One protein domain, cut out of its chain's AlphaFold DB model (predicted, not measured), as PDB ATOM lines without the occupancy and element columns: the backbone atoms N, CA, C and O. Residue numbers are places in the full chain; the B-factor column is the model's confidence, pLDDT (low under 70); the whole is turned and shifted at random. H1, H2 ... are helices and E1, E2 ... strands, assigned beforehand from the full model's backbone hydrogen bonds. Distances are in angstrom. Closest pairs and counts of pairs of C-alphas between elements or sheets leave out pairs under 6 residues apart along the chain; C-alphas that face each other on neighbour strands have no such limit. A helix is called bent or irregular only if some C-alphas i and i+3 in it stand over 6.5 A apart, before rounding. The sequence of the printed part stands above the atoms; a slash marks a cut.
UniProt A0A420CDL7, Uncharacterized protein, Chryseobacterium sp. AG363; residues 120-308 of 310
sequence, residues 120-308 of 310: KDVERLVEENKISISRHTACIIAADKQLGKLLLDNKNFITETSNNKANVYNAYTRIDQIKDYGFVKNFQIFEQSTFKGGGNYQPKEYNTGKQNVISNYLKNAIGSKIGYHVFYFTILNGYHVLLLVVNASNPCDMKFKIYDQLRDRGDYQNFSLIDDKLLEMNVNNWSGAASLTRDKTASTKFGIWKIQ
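This is residues 120 to 308 of the 310 residues of an uncharacterized protein of Chryseobacterium sp. AG363 (UniProt A0A420CDL7). A twisted sheet of five strands forms the middle layer of three, with H1, H2 and H3 over one face and H4 and the long H5 over the other. H1 and H2 fold back on each other as a helical hairpin over the side of E3, with H3 over E5 and E2; on the other face H4 lies over E5 and H5 runs along E3, while a long loop, residues 191 to 212, lies beyond the end of E1. The printed part has 189 residues with five named helices and five named strands, in the order H1 H2 H3 E1 H4 E2 E3 E4 H5 E5, and its class is mixed, helices and strands. The sheet's order is E1 E5 E2 E3 E4, antiparallel throughout. The whole is compact and rounded, with a radius of gyration of the C-alphas of 15.9 A and spans of 43 by 42 by 30 A.

H1, residues 120 to 135, and H2, residues 139 to 151, form a helical hairpin: they touch at a shallow tilt of 27 degrees, opposite ways, and their closest C-alphas, of Leu 125 and Gln 146, are 4.9 A apart. H3, residues 171 to 180, is on the same face of the sheet as both. H2 and H3 are close but not clearly touching, their closest C-alphas, of Ile 140 and Ala 171, being 6.3 A apart. E1, residues 184 to 190, is an edge strand, and H4, residues 213 to 222, is on the opposite face from H3. E1, H4 and E2, residues 228 to 235, form a split strand-helix-strand unit, two strands that run the same way with another strand between them; its crossover is right-handed. The strand between is E5, residues 302 to 307, with N 188 and O 304 at 2.9 A towards E1 and N 232 and O 305 at 2.9 A towards E2, both within hydrogen-bond range. E2, E3, residues 240 to 247, and E4, residues 255 to 259, form a meander, each strand the antiparallel neighbour of the one before; N 231 and O 244 are 2.8 A apart, and N 245 and O 257 are 2.9 A apart. H1 is over E3 and E4 at a height over the sheet of 9.6 A, and H3 is over E5 and E2 at 9.1 A. H5, residues 271 to 292, is on the same face as H4 at a height over the sheet of 8.5 A, and runs along the strands at 6 degrees to E3 on the local plane. H5 touches H4 with residues 271 to 275 alone, at a steep tilt of 62 degrees; the closest C-alphas, of Ile 214 and Asp 275, are 5.8 A apart. H5 is irregular, with C-alphas 272 and 275 at 7.6 A, and has a kink of 37 degrees near residue 285. In H2, H3 and H4 every O i to N i+4 pair is within hydrogen-bond range; in H1 11 of 12 are, and in H5 14 of 18.

H1 begins at C-alpha 120, (-41.868, 20.499, 188.765), and measures 23.2 A from first to last C-alpha; H2 measures 18.2 A. H5, the longest helix, measures 32.0 A and begins at C-alpha 271, (-33.659, 2.302, 196.237). E2 and E3 measure 21.9 A and 22.8 A. E5 ends at C-alpha 307, (-35.681, 9.170, 179.299).

The C-alphas farthest apart, of Thr 161 and Thr 208, are 47.5 A apart. The printed part has no cut. The links H2 to H3, E1 to H4 and E4 to H5 are long. The mean pLDDT of the printed part is 87.6; residues 160 to 169, 197 to 200 and 293 to 298 are under 70.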
ATOM      1  N   LYS A 120     -40.736  20.026 189.574       90.12
ATOM      2  CA  LYS A 120     -41.868  20.499 188.765       90.12
ATOM      3  C   LYS A 120     -42.111  19.651 187.513       90.12
ATOM      4  O   LYS A 120     -43.239  19.555 187.037       90.12
ATOM      5  N   ASP A 121     -41.063  19.079 186.916       93.38
ATOM      6  CA  ASP A 121     -41.221  18.163 185.780       93.38
ATOM      7  C   ASP A 121     -41.899  16.862 186.226       93.38
ATOM      8  O   ASP A 121     -42.845  16.405 185.584       93.38
ATOM      9  N   VAL A 122     -41.451  16.300 187.351       95.31
ATOM     10  CA  VAL A 122     -42.016  15.074 187.926       95.31
ATOM     11  C   VAL A 122     -43.434  15.294 188.451       95.31
ATOM     12  O   VAL A 122     -44.276  14.421 188.271       95.31
ATOM     13  N   GLU A 123     -43.745  16.451 189.034       95.00
ATOM     14  CA  GLU A 123     -45.102  16.798 189.480       95.00
ATOM     15  C   GLU A 123     -46.116  16.718 188.334       95.00
ATOM     16  O   GLU A 123     -47.152  16.073 188.486       95.00
ATOM     17  N   ARG A 124     -45.785  17.248 187.147       95.19
ATOM     18  CA  ARG A 124     -46.656  17.138 185.960       95.19
ATOM     19  C   ARG A 124     -46.915  15.685 185.557       95.19
ATOM     20  O   ARG A 124     -48.023  15.345 185.151       95.19
ATOM     21  N   LEU A 125     -45.901  14.822 185.669       95.19
ATOM     22  CA  LEU A 125     -46.048  13.381 185.439       95.19
ATOM     23  C   LEU A 125     -46.981  12.749 186.480       95.19
ATOM     24  O   LEU A 125     -47.849  11.952 186.125       95.19
ATOM     25  N   VAL A 126     -46.813  13.100 187.758       93.69
ATOM     26  CA  VAL A 126     -47.628  12.584 188.870       93.69
ATOM     27  C   VAL A 126     -49.093  12.971 188.701       93.69
ATOM     28  O   VAL A 126     -49.974  12.129 188.875       93.69
ATOM     29  N   GLU A 127     -49.361  14.229 188.365       93.69
ATOM     30  CA  GLU A 127     -50.710  14.736 188.115       93.69
ATOM     31  C   GLU A 127     -51.393  13.971 186.975       93.69
ATOM     32  O   GLU A 127     -52.532  13.527 187.122       93.69
ATOM     33  N   GLU A 128     -50.677  13.715 185.879       92.75
ATOM     34  CA  GLU A 128     -51.198  12.927 184.760       92.75
ATOM     35  C   GLU A 128     -51.419  11.453 185.117       92.75
ATOM     36  O   GLU A 128     -52.391  10.838 184.670       92.75
ATOM     37  N   ASN A 129     -50.552  10.860 185.944       91.69
ATOM     38  CA  ASN A 129     -50.744   9.485 186.399       91.69
ATOM     39  C   ASN A 129     -52.032   9.340 187.225       91.69
ATOM     40  O   ASN A 129     -52.784   8.390 187.000       91.69
ATOM     41  N   LYS A 130     -52.341  10.307 188.103       91.19
ATOM     42  CA  LYS A 130     -53.599  10.325 188.875       91.19
ATOM     43  C   LYS A 130     -54.827  10.306 187.964       91.19
ATOM     44  O   LYS A 130     -55.778   9.578 188.234       91.19
ATOM     45  N   ILE A 131     -54.793  11.061 186.864       89.19
ATOM     46  CA  ILE A 131     -55.859  11.056 185.851       89.19
ATOM     47  C   ILE A 131     -55.914   9.689 185.157       89.19
ATOM     48  O   ILE A 131     -56.983   9.078 185.058       89.19
ATOM     49  N   SER A 132     -54.754   9.183 184.729       85.38
ATOM     50  CA  SER A 132     -54.630   7.945 183.956       85.38
ATOM     51  C   SER A 132     -55.180   6.718 184.678       85.38
ATOM     52  O   SER A 132     -55.857   5.916 184.036       85.38
ATOM     53  N   ILE A 133     -54.965   6.607 185.995       84.31
ATOM     54  CA  ILE A 133     -55.449   5.479 186.811       84.31
ATOM     55  C   ILE A 133     -56.969   5.285 186.696       84.31
ATOM     56  O   ILE A 133     -57.466   4.164 186.712       84.31
ATOM     57  N   SER A 134     -57.717   6.379 186.546       74.25
ATOM     58  CA  SER A 134     -59.184   6.348 186.482       74.25
ATOM     59  C   SER A 134     -59.758   6.245 185.064       74.25
ATOM     60  O   SER A 134     -60.941   5.950 184.908       74.25
ATOM     61  N   ARG A 135     -58.953   6.510 184.024       77.06
ATOM     62  CA  ARG A 135     -59.446   6.724 182.647       77.06
ATOM     63  C   ARG A 135     -58.870   5.778 181.603       77.06
ATOM     64  O   ARG A 135     -59.413   5.705 180.499       77.06
ATOM     65  N   HIS A 136     -57.767   5.089 181.892       73.56
ATOM     66  CA  HIS A 136     -57.041   4.323 180.882       73.56
ATOM     67  C   HIS A 136     -56.771   2.897 181.331       73.56
ATOM     68  O   HIS A 136     -56.041   2.643 182.281       73.56
ATOM     69  N   THR A 137     -57.319   1.951 180.574       71.06
ATOM     70  CA  THR A 137     -57.097   0.518 180.784       71.06
ATOM     71  C   THR A 137     -55.814   0.019 180.114       71.06
ATOM     72  O   THR A 137     -55.288  -1.021 180.500       71.06
ATOM     73  N   ALA A 138     -55.270   0.765 179.142       85.31
ATOM     74  CA  ALA A 138     -54.047   0.416 178.424       85.31
ATOM     75  C   ALA A 138     -52.810   1.111 179.019       85.31
ATOM     76  O   ALA A 138     -52.692   2.339 178.996       85.31
ATOM     77  N   CYS A 139     -51.851   0.310 179.486       89.00
ATOM     78  CA  CYS A 139     -50.608   0.767 180.112       89.00
ATOM     79  C   CYS A 139     -49.761   1.681 179.223       89.00
ATOM     80  O   CYS A 139     -49.269   2.708 179.685       89.00
ATOM     81  N   ILE A 140     -49.640   1.349 177.933       90.12
ATOM     82  CA  ILE A 140     -48.845   2.124 176.972       90.12
ATOM     83  C   ILE A 140     -49.409   3.533 176.824       90.12
ATOM     84  O   ILE A 140     -48.640   4.485 176.860       90.12
ATOM     85  N   ILE A 141     -50.734   3.685 176.754       88.38
ATOM     86  CA  ILE A 141     -51.387   4.998 176.654       88.38
ATOM     87  C   ILE A 141     -51.128   5.829 177.914       88.38
ATOM     88  O   ILE A 141     -50.771   7.001 177.813       88.38
ATOM     89  N   ALA A 142     -51.276   5.224 179.095       90.44
ATOM     90  CA  ALA A 142     -51.027   5.908 180.361       90.44
ATOM     91  C   ALA A 142     -49.568   6.380 180.478       90.44
ATOM     92  O   ALA A 142     -49.325   7.530 180.848       90.44
ATOM     93  N   ALA A 143     -48.600   5.523 180.139       92.81
ATOM     94  CA  ALA A 143     -47.182   5.878 180.148       92.81
ATOM     95  C   ALA A 143     -46.859   6.975 179.121       92.81
ATOM     96  O   ALA A 143     -46.084   7.884 179.411       92.81
ATOM     97  N   ASP A 144     -47.476   6.929 177.940       91.75
ATOM     98  CA  ASP A 144     -47.233   7.901 176.874       91.75
ATOM     99  C   ASP A 144     -47.729   9.304 177.244       91.75
ATOM    100  O   ASP A 144     -46.993  10.277 177.093       91.75
ATOM    101  N   LYS A 145     -48.930   9.408 177.828       90.88
ATOM    102  CA  LYS A 145     -49.469  10.676 178.345       90.88
ATOM    103  C   LYS A 145     -48.597  11.265 179.450       90.88
ATOM    104  O   LYS A 145     -48.265  12.450 179.420       90.88
ATOM    105  N   GLN A 146     -48.186  10.423 180.398       93.88
ATOM    106  CA  GLN A 146     -47.283  10.806 181.484       93.88
ATOM    107  C   GLN A 146     -45.957  11.363 180.944       93.88
ATOM    108  O   GLN A 146     -45.503  12.416 181.396       93.88
ATOM    109  N   LEU A 147     -45.361  10.703 179.944       95.25
ATOM    110  CA  LEU A 147     -44.158  11.199 179.277       95.25
ATOM    111  C   LEU A 147     -44.406  12.499 178.504       95.25
ATOM    112  O   LEU A 147     -43.588  13.410 178.604       95.25
ATOM    113  N   GLY A 148     -45.535  12.632 177.807       93.94
ATOM    114  CA  GLY A 148     -45.914  13.869 177.120       93.94
ATOM    115  C   GLY A 148     -45.983  15.069 178.070       93.94
ATOM    116  O   GLY A 148     -45.460  16.140 177.761       93.94
ATOM    117  N   LYS A 149     -46.536  14.887 179.277       94.62
ATOM    118  CA  LYS A 149     -46.597  15.931 180.320       94.62
ATOM    119  C   LYS A 149     -45.247  16.229 180.969       94.62
ATOM    120  O   LYS A 149     -44.929  17.398 181.213       94.62
ATOM    121  N   LEU A 150     -44.444  15.194 181.217       96.19
ATOM    122  CA  LEU A 150     -43.073  15.331 181.713       96.19
ATOM    123  C   LEU A 150     -42.231  16.178 180.747       96.19
ATOM    124  O   LEU A 150     -41.602  17.157 181.156       96.19
ATOM    125  N   LEU A 151     -42.256  15.803 179.465       95.38
ATOM    126  CA  LEU A 151     -41.418  16.348 178.395       95.38
ATOM    127  C   LEU A 151     -42.002  17.601 177.733       95.38
ATOM    128  O   LEU A 151     -41.309  18.230 176.939       95.38
ATOM    129  N   LEU A 152     -43.243  17.970 178.071       93.38
ATOM    130  CA  LEU A 152     -43.996  19.063 177.448       93.38
ATOM    131  C   LEU A 152     -44.107  18.911 175.920       93.38
ATOM    132  O   LEU A 152     -44.061  19.894 175.182       93.38
ATOM    133  N   ASP A 153     -44.270  17.676 175.443       91.31
ATOM    134  CA  ASP A 153     -44.391  17.361 174.021       91.31
ATOM    135  C   ASP A 153     -45.728  16.665 173.739       91.31
ATOM    136  O   ASP A 153     -45.921  15.487 174.023       91.31
ATOM    137  N   ASN A 154     -46.651  17.415 173.140       85.56
ATOM    138  CA  ASN A 154     -47.971  16.928 172.734       85.56
ATOM    139  C   ASN A 154     -48.011  16.464 171.265       85.56
ATOM    140  O   ASN A 154     -49.066  16.074 170.772       85.56
ATOM    141  N   LYS A 155     -46.894  16.579 170.535       87.56
ATOM    142  CA  LYS A 155     -46.794  16.223 169.114       87.56
ATOM    143  C   LYS A 155     -46.389  14.762 168.949       87.56
ATOM    144  O   LYS A 155     -46.930  14.065 168.096       87.56
ATOM    145  N   ASN A 156     -45.415  14.329 169.742       89.31
ATOM    146  CA  ASN A 156     -44.803  13.008 169.656       89.31
ATOM    147  C   ASN A 156     -45.434  11.999 170.626       89.31
ATOM    148  O   ASN A 156     -45.215  10.800 170.459       89.31
ATOM    149  N   PHE A 157     -46.225  12.466 171.596       89.69
ATOM    150  CA  PHE A 157     -46.929  11.651 172.588       89.69
ATOM    151  C   PHE A 157     -48.452  11.778 172.445       89.69
ATOM    152  O   PHE A 157     -48.962  12.777 171.937       89.69
ATOM    153  N   ILE A 158     -49.175  10.747 172.877       82.62
ATOM    154  CA  ILE A 158     -50.635  10.681 172.904       82.62
ATOM    155  C   ILE A 158     -51.163  11.733 173.881       82.62
ATOM    156  O   ILE A 158     -50.716  11.829 175.023       82.62
ATOM    157  N   THR A 159     -52.181  12.472 173.453       70.31
ATOM    158  CA  THR A 159     -52.954  13.392 174.295       70.31
ATOM    159  C   THR A 159     -54.439  13.025 174.263       70.31
ATOM    160  O   THR A 159     -54.862  12.173 173.485       70.31
ATOM    161  N   GLU A 160     -55.261  13.651 175.115       61.91
ATOM    162  CA  GLU A 160     -56.727  13.477 175.068       61.91
ATOM    163  C   GLU A 160     -57.346  13.890 173.718       61.91
ATOM    164  O   GLU A 160     -58.432  13.426 173.388       61.91
ATOM    165  N   THR A 161     -56.656  14.717 172.927       52.06
ATOM    166  CA  THR A 161     -57.155  15.287 171.665       52.06
ATOM    167  C   THR A 161     -56.441  14.764 170.416       52.06
ATOM    168  O   THR A 161     -56.802  15.144 169.302       52.06
ATOM    169  N   SER A 162     -55.417  13.914 170.552       54.00
ATOM    170  CA  SER A 162     -54.611  13.483 169.408       54.00
ATOM    171  C   SER A 162     -55.232  12.297 168.660       54.00
ATOM    172  O   SER A 162     -55.359  11.213 169.222       54.00
ATOM    173  N   ASN A 163     -55.460  12.459 167.353       45.22
ATOM    174  CA  ASN A 163     -55.718  11.371 166.390       45.22
ATOM    175  C   ASN A 163     -54.457  10.548 166.044       45.22
ATOM    176  O   ASN A 163     -54.466   9.762 165.092       45.22
ATOM    177  N   ASN A 164     -53.343  10.748 166.760       52.69
ATOM    178  CA  ASN A 164     -52.106  10.030 166.490       52.69
ATOM    179  C   ASN A 164     -52.319   8.541 166.760       52.69
ATOM    180  O   ASN A 164     -52.492   8.115 167.901       52.69
ATOM    181  N   LYS A 165     -52.258   7.744 165.688       50.06
ATOM    182  CA  LYS A 165     -52.185   6.280 165.724       50.06
ATOM    183  C   LYS A 165     -50.811   5.851 166.250       50.06
ATOM    184  O   LYS A 165     -50.031   5.228 165.533       50.06
ATOM    185  N   ALA A 166     -50.473   6.234 167.480       55.62
ATOM    186  CA  ALA A 166     -49.352   5.626 168.174       55.62
ATOM    187  C   ALA A 166     -49.600   4.113 168.186       55.62
ATOM    188  O   ALA A 166     -50.712   3.656 168.460       55.62
ATOM    189  N   ASN A 167     -48.587   3.336 167.812       56.16
ATOM    190  CA  ASN A 167     -48.719   1.892 167.751       56.16
ATOM    191  C   ASN A 167     -48.708   1.350 169.191       56.16
ATOM    192  O   ASN A 167     -47.655   1.106 169.770       56.16
ATOM    193  N   VAL A 168     -49.895   1.258 169.793       67.44
ATOM    194  CA  VAL A 168     -50.112   0.903 171.208       67.44
ATOM    195  C   VAL A 168     -50.177  -0.607 171.450       67.44
ATOM    196  O   VAL A 168     -50.538  -1.032 172.541       67.44
ATOM    197  N   TYR A 169     -49.852  -1.430 170.450       69.12
ATOM    198  CA  TYR A 169     -49.952  -2.886 170.568       69.12
ATOM    199  C   TYR A 169     -48.765  -3.521 171.303       69.12
ATOM    200  O   TYR A 169     -48.928  -4.577 171.908       69.12
ATOM    201  N   ASN A 170     -47.578  -2.905 171.268       83.25
ATOM    202  CA  ASN A 170     -46.389  -3.432 171.936       83.25
ATOM    203  C   ASN A 170     -45.497  -2.303 172.477       83.25
ATOM    204  O   ASN A 170     -45.171  -1.353 171.760       83.25
ATOM    205  N   ALA A 171     -45.072  -2.422 173.738       89.25
ATOM    206  CA  ALA A 171     -44.285  -1.381 174.393       89.25
ATOM    207  C   ALA A 171     -42.863  -1.228 173.815       89.25
ATOM    208  O   ALA A 171     -42.342  -0.115 173.825       89.25
ATOM    209  N   TYR A 172     -42.255  -2.290 173.263       91.25
ATOM    210  CA  TYR A 172     -40.970  -2.206 172.549       91.25
ATOM    211  C   TYR A 172     -41.099  -1.382 171.266       91.25
ATOM    212  O   TYR A 172     -40.324  -0.456 171.052       91.25
ATOM    213  N   THR A 173     -42.130  -1.635 170.455       90.19
ATOM    214  CA  THR A 173     -42.381  -0.823 169.254       90.19
ATOM    215  C   THR A 173     -42.572   0.647 169.616       90.19
ATOM    216  O   THR A 173     -42.044   1.529 168.940       90.19
ATOM    217  N   ARG A 174     -43.304   0.931 170.701       91.81
ATOM    218  CA  ARG A 174     -43.529   2.312 171.124       91.81
ATOM    219  C   ARG A 174     -42.256   2.988 171.639       91.81
ATOM    220  O   ARG A 174     -42.003   4.132 171.271       91.81
ATOM    221  N   ILE A 175     -41.452   2.321 172.466       94.00
ATOM    222  CA  ILE A 175     -40.219   2.926 172.987       94.00
ATOM    223  C   ILE A 175     -39.148   3.103 171.903       94.00
ATOM    224  O   ILE A 175     -38.387   4.064 171.979       94.00
ATOM    225  N   ASP A 176     -39.143   2.270 170.858       93.31
ATOM    226  CA  ASP A 176     -38.304   2.485 169.674       93.31
ATOM    227  C   ASP A 176     -38.705   3.771 168.933       93.31
ATOM    228  O   ASP A 176     -37.841   4.585 168.616       93.31
ATOM    229  N   GLN A 177     -40.004   4.059 168.782       92.56
ATOM    230  CA  GLN A 177     -40.455   5.352 168.240       92.56
ATOM    231  C   GLN A 177     -40.022   6.531 169.123       92.56
ATOM    232  O   GLN A 177     -39.521   7.536 168.625       92.56
ATOM    233  N   ILE A 178     -40.191   6.418 170.445       93.94
ATOM    234  CA  ILE A 178     -39.779   7.459 171.403       93.94
ATOM    235  C   ILE A 178     -38.258   7.691 171.328       93.94
ATOM    236  O   ILE A 178     -37.792   8.832 171.430       93.94
ATOM    237  N   LYS A 179     -37.481   6.625 171.110       95.50
ATOM    238  CA  LYS A 179     -36.041   6.693 170.860       95.50
ATOM    239  C   LYS A 179     -35.728   7.413 169.551       95.50
ATOM    240  O   LYS A 179     -34.889   8.309 169.582       95.50
ATOM    241  N   ASP A 180     -36.413   7.092 168.457       94.31
ATOM    242  CA  ASP A 180     -36.238   7.759 167.157       94.31
ATOM    243  C   ASP A 180     -36.604   9.247 167.221       94.31
ATOM    244  O   ASP A 180     -36.000  10.086 166.553       94.31
ATOM    245  N   TYR A 181     -37.541   9.612 168.098       93.81
ATOM    246  CA  TYR A 181     -37.841  11.009 168.393       93.81
ATOM    247  C   TYR A 181     -36.731  11.707 169.195       93.81
ATOM    248  O   TYR A 181     -36.762  12.929 169.300       93.81
ATOM    249  N   GLY A 182     -35.747  10.989 169.740       96.19
ATOM    250  CA  GLY A 182     -34.617  11.543 170.493       96.19
ATOM    251  C   GLY A 182     -34.819  11.609 172.010       96.19
ATOM    252  O   GLY A 182     -33.980  12.168 172.714       96.19
ATOM    253  N   PHE A 183     -35.899  11.026 172.541       97.62
ATOM    254  CA  PHE A 183     -36.234  11.092 173.972       97.62
ATOM    255  C   PHE A 183     -35.626   9.967 174.818       97.62
ATOM    256  O   PHE A 183     -35.834   9.921 176.029       97.62
ATOM    257  N   VAL A 184     -34.852   9.065 174.213       97.81
ATOM    258  CA  VAL A 184     -34.126   8.001 174.919       97.81
ATOM    259  C   VAL A 184     -32.637   8.294 174.881       97.81
ATOM    260  O   VAL A 184     -32.061   8.467 173.810       97.81
ATOM    261  N   LYS A 185     -32.000   8.289 176.054       96.62
ATOM    262  CA  LYS A 185     -30.551   8.473 176.178       96.62
ATOM    263  C   LYS A 185     -29.778   7.167 176.024       96.62
ATOM    264  O   LYS A 185     -28.807   7.092 175.279       96.62
ATOM    265  N   ASN A 186     -30.163   6.158 176.794       96.56
ATOM    266  CA  ASN A 186     -29.580   4.823 176.774       96.56
ATOM    267  C   ASN A 186     -30.619   3.807 177.250       96.56
ATOM    268  O   ASN A 186     -31.680   4.178 177.762       96.56
ATOM    269  N   PHE A 187     -30.331   2.529 177.042       97.50
ATOM    270  CA  PHE A 187     -31.226   1.460 177.448       97.50
ATOM    271  C   PHE A 187     -30.463   0.178 177.761       97.50
ATOM    272  O   PHE A 187     -29.338  -0.015 177.299       97.50
ATOM    273  N   GLN A 188     -31.104  -0.699 178.524       96.94
ATOM    274  CA  GLN A 188     -30.658  -2.064 178.747       96.94
ATOM    275  C   GLN A 188     -31.849  -2.999 178.611       96.94
ATOM    276  O   GLN A 188     -32.920  -2.749 179.163       96.94
ATOM    277  N   ILE A 189     -31.628  -4.089 177.889       95.31
ATOM    278  CA  ILE A 189     -32.559  -5.203 177.784       95.31
ATOM    279  C   ILE A 189     -31.996  -6.360 178.603       95.31
ATOM    280  O   ILE A 189     -30.795  -6.639 178.573       95.31
ATOM    281  N   PHE A 190     -32.870  -7.016 179.349       92.06
ATOM    282  CA  PHE A 190     -32.556  -8.155 180.189       92.06
ATOM    283  C   PHE A 190     -33.360  -9.343 179.686       92.06
ATOM    284  O   PHE A 190     -34.592  -9.337 179.691       92.06
ATOM    285  N   GLU A 191     -32.641 -10.352 179.212       89.81
ATOM    286  CA  GLU A 191     -33.242 -11.543 178.625       89.81
ATOM    287  C   GLU A 191     -33.809 -12.471 179.704       89.81
ATOM    288  O   GLU A 191     -33.465 -12.367 180.885       89.81
ATOM    289  N   GLN A 192     -34.651 -13.418 179.292       83.69
ATOM    290  CA  GLN A 192     -35.295 -14.403 180.170       83.69
ATOM    291  C   GLN A 192     -34.303 -15.154 181.073       83.69
ATOM    292  O   GLN A 192     -34.618 -15.438 182.227       83.69
ATOM    293  N   SER A 193     -33.077 -15.397 180.596       85.50
ATOM    294  CA  SER A 193     -31.982 -16.009 181.364       85.50
ATOM    295  C   SER A 193     -31.531 -15.191 182.583       85.50
ATOM    296  O   SER A 193     -30.657 -15.624 183.332       85.50
ATOM    297  N   THR A 194     -32.089 -14.003 182.798       87.50
ATOM    298  CA  THR A 194     -31.877 -13.196 184.005       87.50
ATOM    299  C   THR A 194     -32.595 -13.786 185.221       87.50
ATOM    300  O   THR A 194     -32.164 -13.551 186.350       87.50
ATOM    301  N   PHE A 195     -33.643 -14.586 185.015       85.56
ATOM    302  CA  PHE A 195     -34.470 -15.152 186.079       85.56
ATOM    303  C   PHE A 195     -34.349 -16.667 186.164       85.56
ATOM    304  O   PHE A 195     -34.095 -17.353 185.172       85.56
ATOM    305  N   LYS A 196     -34.568 -17.182 187.372       81.81
ATOM    306  CA  LYS A 196     -34.783 -18.602 187.606       81.81
ATOM    307  C   LYS A 196     -36.276 -18.883 187.464       81.81
ATOM    308  O   LYS A 196     -37.111 -18.310 188.172       81.81
ATOM    309  N   GLY A 197     -36.610 -19.754 186.520       67.44
ATOM    310  CA  GLY A 197     -37.950 -19.744 185.934       67.44
ATOM    311  C   GLY A 197     -38.115 -18.578 184.951       67.44
ATOM    312  O   GLY A 197     -37.212 -17.768 184.765       67.44
ATOM    313  N   GLY A 198     -39.263 -18.502 184.289       59.38
ATOM    314  CA  GLY A 198     -39.461 -17.697 183.082       59.38
ATOM    315  C   GLY A 198     -39.480 -18.576 181.834       59.38
ATOM    316  O   GLY A 198     -38.796 -19.601 181.771       59.38
ATOM    317  N   GLY A 199     -40.302 -18.214 180.850       62.97
ATOM    318  CA  GLY A 199     -40.725 -19.146 179.805       62.97
ATOM    319  C   GLY A 199     -41.931 -19.937 180.292       62.97
ATOM    320  O   GLY A 199     -42.897 -19.320 180.719       62.97
ATOM    321  N   ASN A 200     -41.864 -21.279 180.264       63.25
ATOM    322  CA  ASN A 200     -42.959 -22.202 180.642       63.25
ATOM    323  C   ASN A 200     -43.496 -22.043 182.078       63.25
ATOM    324  O   ASN A 200     -44.537 -22.605 182.424       63.25
ATOM    325  N   TYR A 201     -42.762 -21.330 182.930       73.75
ATOM    326  CA  TYR A 201     -43.072 -21.159 184.340       73.75
ATOM    327  C   TYR A 201     -42.978 -19.688 184.713       73.75
ATOM    328  O   TYR A 201     -42.063 -18.989 184.274       73.75
ATOM    329  N   GLN A 202     -43.877 -19.249 185.587       83.94
ATOM    330  CA  GLN A 202     -43.815 -17.931 186.202       83.94
ATOM    331  C   GLN A 202     -42.431 -17.700 186.843       83.94
ATOM    332  O   GLN A 202     -41.945 -18.589 187.556       83.94
ATOM    333  N   PRO A 203     -41.776 -16.547 186.602       85.94
ATOM    334  CA  PRO A 203     -40.518 -16.225 187.268       85.94
ATOM    335  C   PRO A 203     -40.750 -16.137 188.780       85.94
ATOM    336  O   PRO A 203     -41.808 -15.688 189.217       85.94
ATOM    337  N   LYS A 204     -39.771 -16.571 189.578       86.56
ATOM    338  CA  LYS A 204     -39.860 -16.517 191.051       86.56
ATOM    339  C   LYS A 204     -38.722 -15.742 191.690       86.56
ATOM    340  O   LYS A 204     -38.937 -15.061 192.682       86.56
ATOM    341  N   GLU A 205     -37.528 -15.848 191.120       90.38
ATOM    342  CA  GLU A 205     -36.318 -15.210 191.628       90.38
ATOM    343  C   GLU A 205     -35.355 -14.874 190.484       90.38
ATOM    344  O   GLU A 205     -35.494 -15.372 189.362       90.38
ATOM    345  N   TYR A 206     -34.373 -14.020 190.757       90.94
ATOM    346  CA  TYR A 206     -33.256 -13.788 189.843       90.94
ATOM    347  C   TYR A 206     -32.347 -15.021 189.775       90.94
ATOM    348  O   TYR A 206     -32.174 -15.735 190.763       90.94
ATOM    349  N   ASN A 207     -31.714 -15.253 188.623       90.94
ATOM    350  CA  ASN A 207     -30.650 -16.252 188.531       90.94
ATOM    351  C   ASN A 207     -29.445 -15.852 189.393       90.94
ATOM    352  O   ASN A 207     -29.211 -14.672 189.676       90.94
ATOM    353  N   THR A 208     -28.649 -16.846 189.788       90.62
ATOM    354  CA  THR A 208     -27.433 -16.638 190.581       90.62
ATOM    355  C   THR A 208     -26.524 -15.589 189.936       90.62
ATOM    356  O   THR A 208     -26.167 -15.695 188.764       90.62
ATOM    357  N   GLY A 209     -26.150 -14.561 190.704       90.00
ATOM    358  CA  GLY A 209     -25.299 -13.461 190.247       90.00
ATOM    359  C   GLY A 209     -26.046 -12.331 189.529       90.00
ATOM    360  O   GLY A 209     -25.408 -11.384 189.068       90.00
ATOM    361  N   LYS A 210     -27.381 -12.398 189.417       91.44
ATOM    362  CA  LYS A 210     -28.225 -11.383 188.754       91.44
ATOM    363  C   LYS A 210     -29.137 -10.607 189.707       91.44
ATOM    364  O   LYS A 210     -29.905  -9.774 189.245       91.44
ATOM    365  N   GLN A 211     -29.016 -10.814 191.018       92.81
ATOM    366  CA  GLN A 211     -29.914 -10.236 192.027       92.81
ATOM    367  C   GLN A 211     -29.919  -8.698 192.072       92.81
ATOM    368  O   GLN A 211     -30.896  -8.112 192.511       92.81
ATOM    369  N   ASN A 212     -28.842  -8.046 191.618       94.31
ATOM    370  CA  ASN A 212     -28.695  -6.581 191.634       94.31
ATOM    371  C   ASN A 212     -28.581  -5.983 190.224       94.31
ATOM    372  O   ASN A 212     -28.003  -4.912 190.030       94.31
ATOM    373  N   VAL A 213     -28.998  -6.723 189.195       93.62
ATOM    374  CA  VAL A 213     -28.693  -6.354 187.810       93.62
ATOM    375  C   VAL A 213     -29.401  -5.058 187.390       93.62
ATOM    376  O   VAL A 213     -28.826  -4.265 186.639       93.62
ATOM    377  N   ILE A 214     -30.602  -4.797 187.921       94.62
ATOM    378  CA  ILE A 214     -31.377  -3.599 187.605       94.62
ATOM    379  C   ILE A 214     -30.821  -2.407 188.371       94.62
ATOM    380  O   ILE A 214     -30.514  -1.382 187.756       94.62
ATOM    381  N   SER A 215     -30.635  -2.529 189.689       96.62
ATOM    382  CA  SER A 215     -30.062  -1.431 190.476       96.62
ATOM    383  C   SER A 215     -28.674  -1.029 189.983       96.62
ATOM    384  O   SER A 215     -28.376   0.165 189.947       96.62
ATOM    385  N   ASN A 216     -27.845  -1.981 189.548       96.25
ATOM    386  CA  ASN A 216     -26.538  -1.692 188.957       96.25
ATOM    387  C   ASN A 216     -26.659  -0.909 187.647       96.25
ATOM    388  O   ASN A 216     -25.979   0.105 187.480       96.25
ATOM    389  N   TYR A 217     -27.547  -1.325 186.738       96.81
ATOM    390  CA  TYR A 217     -27.795  -0.576 185.507       96.81
ATOM    391  C   TYR A 217     -28.280   0.850 185.798       96.81
ATOM    392  O   TYR A 217     -27.722   1.808 185.268       96.81
ATOM    393  N   LEU A 218     -29.272   1.005 186.677       97.38
ATOM    394  CA  LEU A 218     -29.829   2.310 187.028       97.38
ATOM    395  C   LEU A 218     -28.774   3.215 187.676       97.38
ATOM    396  O   LEU A 218     -28.641   4.366 187.268       97.38
ATOM    397  N   LYS A 219     -27.969   2.698 188.617       95.69
ATOM    398  CA  LYS A 219     -26.840   3.433 189.218       95.69
ATOM    399  C   LYS A 219     -25.847   3.902 188.157       95.69
ATOM    400  O   LYS A 219     -25.460   5.066 188.176       95.69
ATOM    401  N   ASN A 220     -25.482   3.039 187.210       95.50
ATOM    402  CA  ASN A 220     -24.566   3.394 186.125       95.50
ATOM    403  C   ASN A 220     -25.174   4.442 185.183       95.50
ATOM    404  O   ASN A 220     -24.506   5.397 184.797       95.50
ATOM    405  N   ALA A 221     -26.454   4.296 184.836       95.75
ATOM    406  CA  ALA A 221     -27.162   5.228 183.967       95.75
ATOM    407  C   ALA A 221     -27.369   6.604 184.629       95.75
ATOM    408  O   ALA A 221     -27.372   7.627 183.940       95.75
ATOM    409  N   ILE A 222     -27.544   6.645 185.953       94.00
ATOM    410  CA  ILE A 222     -27.631   7.867 186.770       94.00
ATOM    411  C   ILE A 222     -26.248   8.513 186.928       94.00
ATOM    412  O   ILE A 222     -26.104   9.718 186.710       94.00
ATOM    413  N   GLY A 223     -25.226   7.721 187.252       89.38
ATOM    414  CA  GLY A 223     -23.871   8.195 187.524       89.38
ATOM    415  C   GLY A 223     -23.822   9.148 188.722       89.38
ATOM    416  O   GLY A 223     -24.476   8.929 189.737       89.38
ATOM    417  N   SER A 224     -23.062  10.238 188.596       81.94
ATOM    418  CA  SER A 224     -22.956  11.308 189.605       81.94
ATOM    419  C   SER A 224     -24.017  12.408 189.458       81.94
ATOM    420  O   SER A 224     -23.923  13.468 190.081       81.94
ATOM    421  N   LYS A 225     -25.019  12.210 188.595       86.31
ATOM    422  CA  LYS A 225     -26.008  13.242 188.282       86.31
ATOM    423  C   LYS A 225     -27.092  13.288 189.347       86.31
ATOM    424  O   LYS A 225     -27.906  12.373 189.474       86.31
ATOM    425  N   ILE A 226     -27.129  14.393 190.069       86.38
ATOM    426  CA  ILE A 226     -28.055  14.603 191.174       86.38
ATOM    427  C   ILE A 226     -29.405  15.040 190.602       86.38
ATOM    428  O   ILE A 226     -29.475  16.025 189.865       86.38
ATOM    429  N   GLY A 227     -30.491  14.361 190.971       88.50
ATOM    430  CA  GLY A 227     -31.855  14.780 190.630       88.50
ATOM    431  C   GLY A 227     -32.833  13.665 190.343       88.50
ATOM    432  O   GLY A 227     -32.578  12.517 190.697       88.50
ATOM    433  N   TYR A 228     -33.952  14.006 189.707       94.38
ATOM    434  CA  TYR A 228     -34.934  13.018 189.284       94.38
ATOM    435  C   TYR A 228     -34.544  12.420 187.935       94.38
ATOM    436  O   TYR A 228     -34.274  13.134 186.970       94.38
ATOM    437  N   HIS A 229     -34.540  11.095 187.868       97.25
ATOM    438  CA  HIS A 229     -34.270  10.326 186.658       97.25
ATOM    439  C   HIS A 229     -35.502   9.504 186.331       97.25
ATOM    440  O   HIS A 229     -36.011   8.790 187.194       97.25
ATOM    441  N   VAL A 230     -35.976   9.600 185.093       98.38
ATOM    442  CA  VAL A 230     -37.166   8.879 184.641       98.38
ATOM    443  C   VAL A 230     -36.751   7.781 183.677       98.38
ATOM    444  O   VAL A 230     -35.954   7.999 182.763       98.38
ATOM    445  N   PHE A 231     -37.302   6.594 183.888       98.50
ATOM    446  CA  PHE A 231     -37.068   5.421 183.068       98.50
ATOM    447  C   PHE A 231     -38.395   4.860 182.573       98.50
ATOM    448  O   PHE A 231     -39.348   4.719 183.338       98.50
ATOM    449  N   TYR A 232     -38.434   4.505 181.295       97.50
ATOM    450  CA  TYR A 232     -39.497   3.692 180.723       97.50
ATOM    451  C   TYR A 232     -39.143   2.229 180.958       97.50
ATOM    452  O   TYR A 232     -38.047   1.795 180.599       97.50
ATOM    453  N   PHE A 233     -40.032   1.486 181.603       96.00
ATOM    454  CA  PHE A 233     -39.787   0.114 182.015       96.00
ATOM    455  C   PHE A 233     -40.792  -0.809 181.347       96.00
ATOM    456  O   PHE A 233     -41.978  -0.753 181.659       96.00
ATOM    457  N   THR A 234     -40.329  -1.659 180.434       93.88
ATOM    458  CA  THR A 234     -41.182  -2.680 179.814       93.88
ATOM    459  C   THR A 234     -40.923  -4.019 180.464       93.88
ATOM    460  O   THR A 234     -39.773  -4.352 180.734       93.88
ATOM    461  N   ILE A 235     -41.973  -4.801 180.680       90.38
ATOM    462  CA  ILE A 235     -41.877  -6.159 181.214       90.38
ATOM    463  C   ILE A 235     -42.558  -7.155 180.287       90.38
ATOM    464  O   ILE A 235     -43.419  -6.788 179.483       90.38
ATOM    465  N   LEU A 236     -42.175  -8.424 180.435       88.50
ATOM    466  CA  LEU A 236     -42.821  -9.564 179.786       88.50
ATOM    467  C   LEU A 236     -42.926  -9.392 178.260       88.50
ATOM    468  O   LEU A 236     -44.007  -9.432 177.675       88.50
ATOM    469  N   ASN A 237     -41.787  -9.109 177.625       87.00
ATOM    470  CA  ASN A 237     -41.651  -8.869 176.186       87.00
ATOM    471  C   ASN A 237     -42.540  -7.730 175.639       87.00
ATOM    472  O   ASN A 237     -43.039  -7.777 174.514       87.00
ATOM    473  N   GLY A 238     -42.727  -6.682 176.446       88.56
ATOM    474  CA  GLY A 238     -43.464  -5.481 176.054       88.56
ATOM    475  C   GLY A 238     -44.970  -5.587 176.247       88.56
ATOM    476  O   GLY A 238     -45.692  -4.727 175.746       88.56
ATOM    477  N   TYR A 239     -45.431  -6.616 176.967       87.38
ATOM    478  CA  TYR A 239     -46.825  -6.774 177.370       87.38
ATOM    479  C   TYR A 239     -47.294  -5.631 178.276       87.38
ATOM    480  O   TYR A 239     -48.399  -5.118 178.111       87.38
ATOM    481  N   HIS A 240     -46.457  -5.231 179.235       90.44
ATOM    482  CA  HIS A 240     -46.798  -4.185 180.190       90.44
ATOM    483  C   HIS A 240     -45.675  -3.154 180.295       90.44
ATOM    484  O   HIS A 240     -44.499  -3.472 180.099       90.44
ATOM    485  N   VAL A 241     -46.049  -1.910 180.589       92.94
ATOM    486  CA  VAL A 241     -45.128  -0.792 180.783       92.94
ATOM    487  C   VAL A 241     -45.425  -0.057 182.079       92.94
ATOM    488  O   VAL A 241     -46.577   0.182 182.430       92.94
ATOM    489  N   LEU A 242     -44.352   0.345 182.751       93.19
ATOM    490  CA  LEU A 242     -44.353   1.218 183.912       93.19
ATOM    491  C   LEU A 242     -43.417   2.403 183.652       93.19
ATOM    492  O   LEU A 242     -42.431   2.276 182.920       93.19
ATOM    493  N   LEU A 243     -43.677   3.535 184.303       96.38
ATOM    494  CA  LEU A 243     -42.658   4.570 184.459       96.38
ATOM    495  C   LEU A 243     -42.011   4.432 185.830       96.38
ATOM    496  O   LEU A 243     -42.682   4.335 186.853       96.38
ATOM    497  N   LEU A 244     -40.688   4.434 185.851       97.56
ATOM    498  CA  LEU A 244     -39.895   4.398 187.066       97.56
ATOM    499  C   LEU A 244     -39.238   5.762 187.251       97.56
ATOM    500  O   LEU A 244     -38.458   6.197 186.407       97.56
ATOM    501  N   VAL A 245     -39.519   6.417 188.373       98.19
ATOM    502  CA  VAL A 245     -38.848   7.660 188.762       98.19
ATOM    503  C   VAL A 245     -37.894   7.358 189.903       98.19
ATOM    504  O   VAL A 245     -38.312   6.880 190.954       98.19
ATOM    505  N   VAL A 246     -36.612   7.650 189.705       98.12
ATOM    506  CA  VAL A 246     -35.573   7.555 190.733       98.12
ATOM    507  C   VAL A 246     -35.200   8.963 191.178       98.12
ATOM    508  O   VAL A 246     -34.691   9.757 190.389       98.12
ATOM    509  N   ASN A 247     -35.434   9.271 192.451       95.94
ATOM    510  CA  ASN A 247     -34.949  10.481 193.094       95.94
ATOM    511  C   ASN A 247     -33.527  10.239 193.617       95.94
ATOM    512  O   ASN A 247     -33.328   9.632 194.672       95.94
ATOM    513  N   ALA A 248     -32.543  10.730 192.868       93.31
ATOM    514  CA  ALA A 248     -31.129  10.729 193.221       93.31
ATOM    515  C   ALA A 248     -30.659  12.104 193.732       93.31
ATOM    516  O   ALA A 248     -29.487  12.453 193.593       93.31
ATOM    517  N   SER A 249     -31.562  12.911 194.304       87.25
ATOM    518  CA  SER A 249     -31.198  14.211 194.891       87.25
ATOM    519  C   SER A 249     -30.264  14.070 196.098       87.25
ATOM    520  O   SER A 249     -29.453  14.954 196.361       87.25
ATOM    521  N   ASN A 250     -30.329  12.924 196.785       88.19
ATOM    522  CA  ASN A 250     -29.335  12.475 197.749       88.19
ATOM    523  C   ASN A 250     -28.805  11.088 197.327       88.19
ATOM    524  O   ASN A 250     -29.501  10.092 197.518       88.19
ATOM    525  N   PRO A 251     -27.581  10.967 196.780       86.56
ATOM    526  CA  PRO A 251     -27.048   9.676 196.330       86.56
ATOM    527  C   PRO A 251     -26.715   8.699 197.477       86.56
ATOM    528  O   PRO A 251     -26.438   7.518 197.232       86.56
ATOM    529  N   CYS A 252     -26.732   9.162 198.732       89.00
ATOM    530  CA  CYS A 252     -26.612   8.310 199.916       89.00
ATOM    531  C   CYS A 252     -27.963   7.749 200.385       89.00
ATOM    532  O   CYS A 252     -27.974   6.725 201.059       89.00
ATOM    533  N   ASP A 253     -29.076   8.371 199.991       91.94
ATOM    534  CA  ASP A 253     -30.445   7.950 200.308       91.94
ATOM    535  C   ASP A 253     -31.321   8.086 199.056       91.94
ATOM    536  O   ASP A 253     -32.233   8.910 198.971       91.94
ATOM    537  N   MET A 254     -30.969   7.327 198.015       95.19
ATOM    538  CA  MET A 254     -31.755   7.326 196.785       95.19
ATOM    539  C   MET A 254     -33.097   6.651 197.031       95.19
ATOM    540  O   MET A 254     -33.176   5.605 197.684       95.19
ATOM    541  N   LYS A 255     -34.140   7.205 196.419       97.44
ATOM    542  CA  LYS A 255     -35.489   6.645 196.478       97.44
ATOM    543  C   LYS A 255     -36.073   6.460 195.094       97.44
ATOM    544  O   LYS A 255     -35.615   7.079 194.137       97.44
ATOM    545  N   PHE A 256     -37.094   5.625 194.976       98.00
ATOM    546  CA  PHE A 256     -37.796   5.421 193.716       98.00
ATOM    547  C   PHE A 256     -39.304   5.304 193.900       98.00
ATOM    548  O   PHE A 256     -39.781   4.916 194.965       98.00
ATOM    549  N   LYS A 257     -40.051   5.606 192.841       97.00
ATOM    550  CA  LYS A 257     -41.487   5.354 192.741       97.00
ATOM    551  C   LYS A 257     -41.811   4.776 191.365       97.00
ATOM    552  O   LYS A 257     -41.229   5.178 190.358       97.00
ATOM    553  N   ILE A 258     -42.716   3.801 191.347       95.56
ATOM    554  CA  ILE A 258     -43.226   3.159 190.134       95.56
ATOM    555  C   ILE A 258     -44.613   3.731 189.855       95.56
ATOM    556  O   ILE A 258     -45.483   3.678 190.724       95.56
ATOM    557  N   TYR A 259     -44.815   4.222 188.641       94.19
ATOM    558  CA  TYR A 259     -46.092   4.700 188.135       94.19
ATOM    559  C   TYR A 259     -46.662   3.684 187.144       94.19
ATOM    560  O   TYR A 259     -45.963   3.175 186.265       94.19
ATOM    561  N   ASP A 260     -47.938   3.374 187.340       89.69
ATOM    562  CA  ASP A 260     -48.701   2.312 186.684       89.69
ATOM    563  C   ASP A 260     -50.108   2.860 186.373       89.69
ATOM    564  O   ASP A 260     -50.553   3.811 187.020       89.69
ATOM    565  N   GLN A 261     -50.814   2.293 185.397       86.81
ATOM    566  CA  GLN A 261     -52.203   2.650 185.085       86.81
ATOM    567  C   GLN A 261     -53.212   2.034 186.056       86.81
ATOM    568  O   GLN A 261     -54.356   2.455 186.072       86.81
ATOM    569  N   LEU A 262     -52.846   1.005 186.824       84.44
ATOM    570  CA  LEU A 262     -53.846   0.269 187.608       84.44
ATOM    571  C   LEU A 262     -54.183   0.920 188.952       84.44
ATOM    572  O   LEU A 262     -55.302   0.778 189.438       84.44
ATOM    573  N   ARG A 263     -53.206   1.563 189.598       82.94
ATOM    574  CA  ARG A 263     -53.357   2.165 190.931       82.94
ATOM    575  C   ARG A 263     -52.160   3.031 191.291       82.94
ATOM    576  O   ARG A 263     -51.061   2.807 190.781       82.94
ATOM    577  N   ASP A 264     -52.353   3.919 192.264       85.25
ATOM    578  CA  ASP A 264     -51.229   4.529 192.971       85.25
ATOM    579  C   ASP A 264     -50.521   3.448 193.801       85.25
ATOM    580  O   ASP A 264     -51.153   2.637 194.483       85.25
ATOM    581  N   ARG A 265     -49.192   3.410 193.705       84.38
ATOM    582  CA  ARG A 265     -48.338   2.431 194.392       84.38
ATOM    583  C   ARG A 265     -47.729   2.985 195.685       84.38
ATOM    584  O   ARG A 265     -46.795   2.386 196.213       84.38
ATOM    585  N   GLY A 266     -48.283   4.085 196.197       87.50
ATOM    586  CA  GLY A 266     -47.885   4.706 197.458       87.50
ATOM    587  C   GLY A 266     -46.654   5.594 197.312       87.50
ATOM    588  O   GLY A 266     -46.318   6.038 196.215       87.50
ATOM    589  N   ASP A 267     -45.987   5.884 198.421       93.06
ATOM    590  CA  ASP A 267     -44.875   6.835 198.451       93.06
ATOM    591  C   ASP A 267     -43.565   6.284 197.867       93.06
ATOM    592  O   ASP A 267     -43.427   5.107 197.525       93.06
ATOM    593  N   TYR A 268     -42.582   7.177 197.740       95.94
ATOM    594  CA  TYR A 268     -41.218   6.832 197.353       95.94
ATOM    595  C   TYR A 268     -40.605   5.800 198.313       95.94
ATOM    596  O   TYR A 268     -40.569   5.997 199.527       95.94
ATOM    597  N   GLN A 269     -40.054   4.729 197.750       97.19
ATOM    598  CA  GLN A 269     -39.429   3.617 198.466       97.19
ATOM    599  C   GLN A 269     -37.901   3.705 198.408       97.19
ATOM    600  O   GLN A 269     -37.336   4.308 197.493       97.19
ATOM    601  N   ASN A 270     -37.215   3.077 199.366       97.31
ATOM    602  CA  ASN A 270     -35.750   3.020 199.388       97.31
ATOM    603  C   ASN A 270     -35.209   2.275 198.165       97.31
ATOM    604  O   ASN A 270     -35.618   1.147 197.898       97.31
ATOM    605  N   PHE A 271     -34.233   2.863 197.468       97.12
ATOM    606  CA  PHE A 271     -33.659   2.302 196.237       97.12
ATOM    607  C   PHE A 271     -33.068   0.896 196.399       97.12
ATOM    608  O   PHE A 271     -32.993   0.153 195.427       97.12
ATOM    609  N   SER A 272     -32.689   0.488 197.612       96.25
ATOM    610  CA  SER A 272     -32.229  -0.879 197.887       96.25
ATOM    611  C   SER A 272     -33.276  -1.961 197.599       96.25
ATOM    612  O   SER A 272     -32.897  -3.111 197.438       96.25
ATOM    613  N   LEU A 273     -34.565  -1.613 197.526       96.62
ATOM    614  CA  LEU A 273     -35.668  -2.551 197.279       96.62
ATOM    615  C   LEU A 273     -36.036  -2.685 195.793       96.62
ATOM    616  O   LEU A 273     -37.011  -3.355 195.454       96.62
ATOM    617  N   ILE A 274     -35.327  -1.994 194.897       96.62
ATOM    618  CA  ILE A 274     -35.779  -1.822 193.515       96.62
ATOM    619  C   ILE A 274     -35.771  -3.121 192.705       96.62
ATOM    620  O   ILE A 274     -36.741  -3.381 191.996       96.62
ATOM    621  N   ASP A 275     -34.733  -3.953 192.826       95.56
ATOM    622  CA  ASP A 275     -34.665  -5.233 192.111       95.56
ATOM    623  C   ASP A 275     -35.819  -6.155 192.546       95.56
ATOM    624  O   ASP A 275     -36.531  -6.685 191.690       95.56
ATOM    625  N   ASP A 276     -36.081  -6.272 193.851       94.81
ATOM    626  CA  ASP A 276     -37.182  -7.087 194.387       94.81
ATOM    627  C   ASP A 276     -38.548  -6.571 193.927       94.81
ATOM    628  O   ASP A 276     -39.405  -7.344 193.497       94.81
ATOM    629  N   LYS A 277     -38.754  -5.248 193.953       94.44
ATOM    630  CA  LYS A 277     -40.021  -4.639 193.530       94.44
ATOM    631  C   LYS A 277     -40.283  -4.812 192.039       94.44
ATOM    632  O   LYS A 277     -41.424  -5.035 191.642       94.44
ATOM    633  N   LEU A 278     -39.254  -4.735 191.200       92.38
ATOM    634  CA  LEU A 278     -39.411  -4.954 189.761       92.38
ATOM    635  C   LEU A 278     -39.543  -6.444 189.409       92.38
ATOM    636  O   LEU A 278     -40.245  -6.778 188.450       92.38
ATOM    637  N   LEU A 279     -38.962  -7.349 190.201       91.81
ATOM    638  CA  LEU A 279     -39.262  -8.778 190.120       91.81
ATOM    639  C   LEU A 279     -40.730  -9.041 190.476       91.81
ATOM    640  O   LEU A 279     -41.432  -9.662 189.683       91.81
ATOM    641  N   GLU A 280     -41.220  -8.505 191.598       92.31
ATOM    642  CA  GLU A 280     -42.625  -8.607 192.026       92.31
ATOM    643  C   GLU A 280     -43.581  -8.178 190.898       92.31
ATOM    644  O   GLU A 280     -44.564  -8.860 190.599       92.31
ATOM    645  N   MET A 281     -43.253  -7.087 190.197       90.38
ATOM    646  CA  MET A 281     -44.012  -6.626 189.031       90.38
ATOM    647  C   MET A 281     -44.015  -7.626 187.871       90.38
ATOM    648  O   MET A 281     -45.066  -7.830 187.260       90.38
ATOM    649  N   ASN A 282     -42.882  -8.264 187.570       88.25
ATOM    650  CA  ASN A 282     -42.816  -9.314 186.552       88.25
ATOM    651  C   ASN A 282     -43.668 -10.529 186.943       88.25
ATOM    652  O   ASN A 282     -44.449 -11.013 186.124       88.25
ATOM    653  N   VAL A 283     -43.566 -10.989 188.194       89.31
ATOM    654  CA  VAL A 283     -44.334 -12.137 188.704       89.31
ATOM    655  C   VAL A 283     -45.836 -11.876 188.593       89.31
ATOM    656  O   VAL A 283     -46.557 -12.679 187.997       89.31
ATOM    657  N   ASN A 284     -46.302 -10.732 189.097       89.25
ATOM    658  CA  ASN A 284     -47.727 -10.400 189.168       89.25
ATOM    659  C   ASN A 284     -48.394 -10.255 187.791       89.25
ATOM    660  O   ASN A 284     -49.593 -10.489 187.664       89.25
ATOM    661  N   ASN A 285     -47.636  -9.879 186.758       88.25
ATOM    662  CA  ASN A 285     -48.173  -9.676 185.411       88.25
ATOM    663  C   ASN A 285     -48.019 -10.902 184.493       88.25
ATOM    664  O   ASN A 285     -48.603 -10.922 183.408       88.25
ATOM    665  N   TRP A 286     -47.265 -11.925 184.912       87.81
ATOM    666  CA  TRP A 286     -46.905 -13.062 184.059       87.81
ATOM    667  C   TRP A 286     -48.121 -13.838 183.545       87.81
ATOM    668  O   TRP A 286     -48.227 -14.079 182.344       87.81
ATOM    669  N   SER A 287     -49.076 -14.171 184.419       84.19
ATOM    670  CA  SER A 287     -50.262 -14.949 184.027       84.19
ATOM    671  C   SER A 287     -51.118 -14.223 182.986       84.19
ATOM    672  O   SER A 287     -51.674 -14.862 182.091       84.19
ATOM    673  N   GLY A 288     -51.191 -12.889 183.065       83.62
ATOM    674  CA  GLY A 288     -51.866 -12.065 182.060       83.62
ATOM    675  C   GLY A 288     -51.165 -12.139 180.701       83.62
ATOM    676  O   GLY A 288     -51.809 -12.424 179.692       83.62
ATOM    677  N   ALA A 289     -49.837 -11.984 180.688       84.25
ATOM    678  CA  ALA A 289     -49.030 -12.083 179.469       84.25
ATOM    679  C   ALA A 289     -49.117 -13.470 178.804       84.25
ATOM    680  O   ALA A 289     -49.293 -13.573 177.587       84.25
ATOM    681  N   ALA A 290     -49.036 -14.541 179.599       80.69
ATOM    682  CA  ALA A 290     -49.135 -15.920 179.117       80.69
ATOM    683  C   ALA A 290     -50.514 -16.230 178.518       80.69
ATOM    684  O   ALA A 290     -50.626 -16.876 177.477       80.69
ATOM    685  N   SER A 291     -51.579 -15.709 179.133       79.62
ATOM    686  CA  SER A 291     -52.946 -15.903 178.633       79.62
ATOM    687  C   SER A 291     -53.168 -15.209 177.285       79.62
ATOM    688  O   SER A 291     -53.766 -15.792 176.382       79.62
ATOM    689  N   LEU A 292     -52.658 -13.983 177.118       74.81
ATOM    690  CA  LEU A 292     -52.821 -13.210 175.881       74.81
ATOM    691  C   LEU A 292     -52.069 -13.799 174.692       74.81
ATOM    692  O   LEU A 292     -52.571 -13.774 173.571       74.81
ATOM    693  N   THR A 293     -50.884 -14.352 174.936       68.81
ATOM    694  CA  THR A 293     -50.075 -14.996 173.894       68.81
ATOM    695  C   THR A 293     -50.546 -16.418 173.574       68.81
ATOM    696  O   THR A 293     -50.042 -17.019 172.631       68.81
ATOM    697  N   ARG A 294     -51.532 -16.950 174.323       64.00
ATOM    698  CA  ARG A 294     -51.955 -18.366 174.311       64.00
ATOM    699  C   ARG A 294     -50.786 -19.338 174.494       64.00
ATOM    700  O   ARG A 294     -50.892 -20.515 174.155       64.00
ATOM    701  N   ASP A 295     -49.692 -18.842 175.054       59.94
ATOM    702  CA  ASP A 295     -48.434 -19.539 175.176       59.94
ATOM    703  C   ASP A 295     -48.005 -19.489 176.641       59.94
ATOM    704  O   ASP A 295     -47.772 -18.429 177.229       59.94
ATOM    705  N   LYS A 296     -47.904 -20.671 177.255       59.00
ATOM    706  CA  LYS A 296     -47.402 -20.797 178.626       59.00
ATOM    707  C   LYS A 296     -45.914 -20.457 178.716       59.00
ATOM    708  O   LYS A 296     -45.415 -20.397 179.829       59.00
ATOM    709  N   THR A 297     -45.228 -20.204 177.594       62.50
ATOM    710  CA  THR A 297     -43.816 -19.818 177.507       62.50
ATOM    711  C   THR A 297     -43.552 -18.309 177.556       62.50
ATOM    712  O   THR A 297     -42.466 -17.880 177.165       62.50
ATOM    713  N   ALA A 298     -44.497 -17.490 178.042       65.81
ATOM    714  CA  ALA A 298     -44.373 -16.029 178.048       65.81
ATOM    715  C   ALA A 298     -42.961 -15.551 178.427       65.81
ATOM    716  O   ALA A 298     -42.474 -15.764 179.547       65.81
ATOM    717  N   SER A 299     -42.307 -14.910 177.456       76.44
ATOM    718  CA  SER A 299     -40.955 -14.389 177.608       76.44
ATOM    719  C   SER A 299     -40.918 -13.396 178.765       76.44
ATOM    720  O   SER A 299     -41.664 -12.418 178.784       76.44
ATOM    721  N   THR A 300     -40.031 -13.630 179.734       82.25
ATOM    722  CA  THR A 300     -39.817 -12.733 180.883       82.25
ATOM    723  C   THR A 300     -38.818 -11.622 180.583       82.25
ATOM    724  O   THR A 300     -38.326 -10.952 181.490       82.25
ATOM    725  N   LYS A 301     -38.521 -11.407 179.300       87.62
ATOM    726  CA  LYS A 301     -37.674 -10.321 178.833       87.62
ATOM    727  C   LYS A 301     -38.233  -8.977 179.293       87.62
ATOM    728  O   LYS A 301     -39.410  -8.681 179.082       87.62
ATOM    729  N   PHE A 302     -37.384  -8.135 179.859       91.06
ATOM    730  CA  PHE A 302     -37.747  -6.777 180.246       91.06
ATOM    731  C   PHE A 302     -36.693  -5.793 179.753       91.06
ATOM    732  O   PHE A 302     -35.548  -6.159 179.487       91.06
ATOM    733  N   GLY A 303     -37.086  -4.536 179.612       95.25
ATOM    734  CA  GLY A 303     -36.191  -3.487 179.155       95.25
ATOM    735  C   GLY A 303     -36.371  -2.214 179.957       95.25
ATOM    736  O   GLY A 303     -37.446  -1.942 180.495       95.25
ATOM    737  N   ILE A 304     -35.298  -1.437 180.040       97.25
ATOM    738  CA  ILE A 304     -35.247  -0.185 180.784       97.25
ATOM    739  C   ILE A 304     -34.600   0.875 179.900       97.25
ATOM    740  O   ILE A 304     -33.427   0.749 179.556       97.25
ATOM    741  N   TRP A 305     -35.329   1.941 179.578       98.25
ATOM    742  CA  TRP A 305     -34.847   3.054 178.758       98.25
ATOM    743  C   TRP A 305     -34.800   4.309 179.607       98.25
ATOM    744  O   TRP A 305     -35.808   4.703 180.193       98.25
ATOM    745  N   LYS A 306     -33.635   4.950 179.680       98.31
ATOM    746  CA  LYS A 306     -33.503   6.236 180.355       98.31
ATOM    747  C   LYS A 306     -34.067   7.333 179.466       98.31
ATOM    748  O   LYS A 306     -33.606   7.515 178.336       98.31
ATOM    749  N   ILE A 307     -35.029   8.073 180.001       98.44
ATOM    750  CA  ILE A 307     -35.681   9.170 179.299       98.44
ATOM    751  C   ILE A 307     -34.852  10.450 179.432       98.44
ATOM    752  O   ILE A 307     -34.220  10.702 180.460       98.44
ATOM    753  N   GLN A 308     -34.857  11.257 178.375       97.31
ATOM    754  CA  GLN A 308     -34.249  12.580 178.331       97.31
ATOM    755  C   GLN A 308     -35.133  13.576 177.578       97.31
ATOM    756  O   GLN A 308     -35.973  13.185 176.776       97.31
TER     757      GLN A 308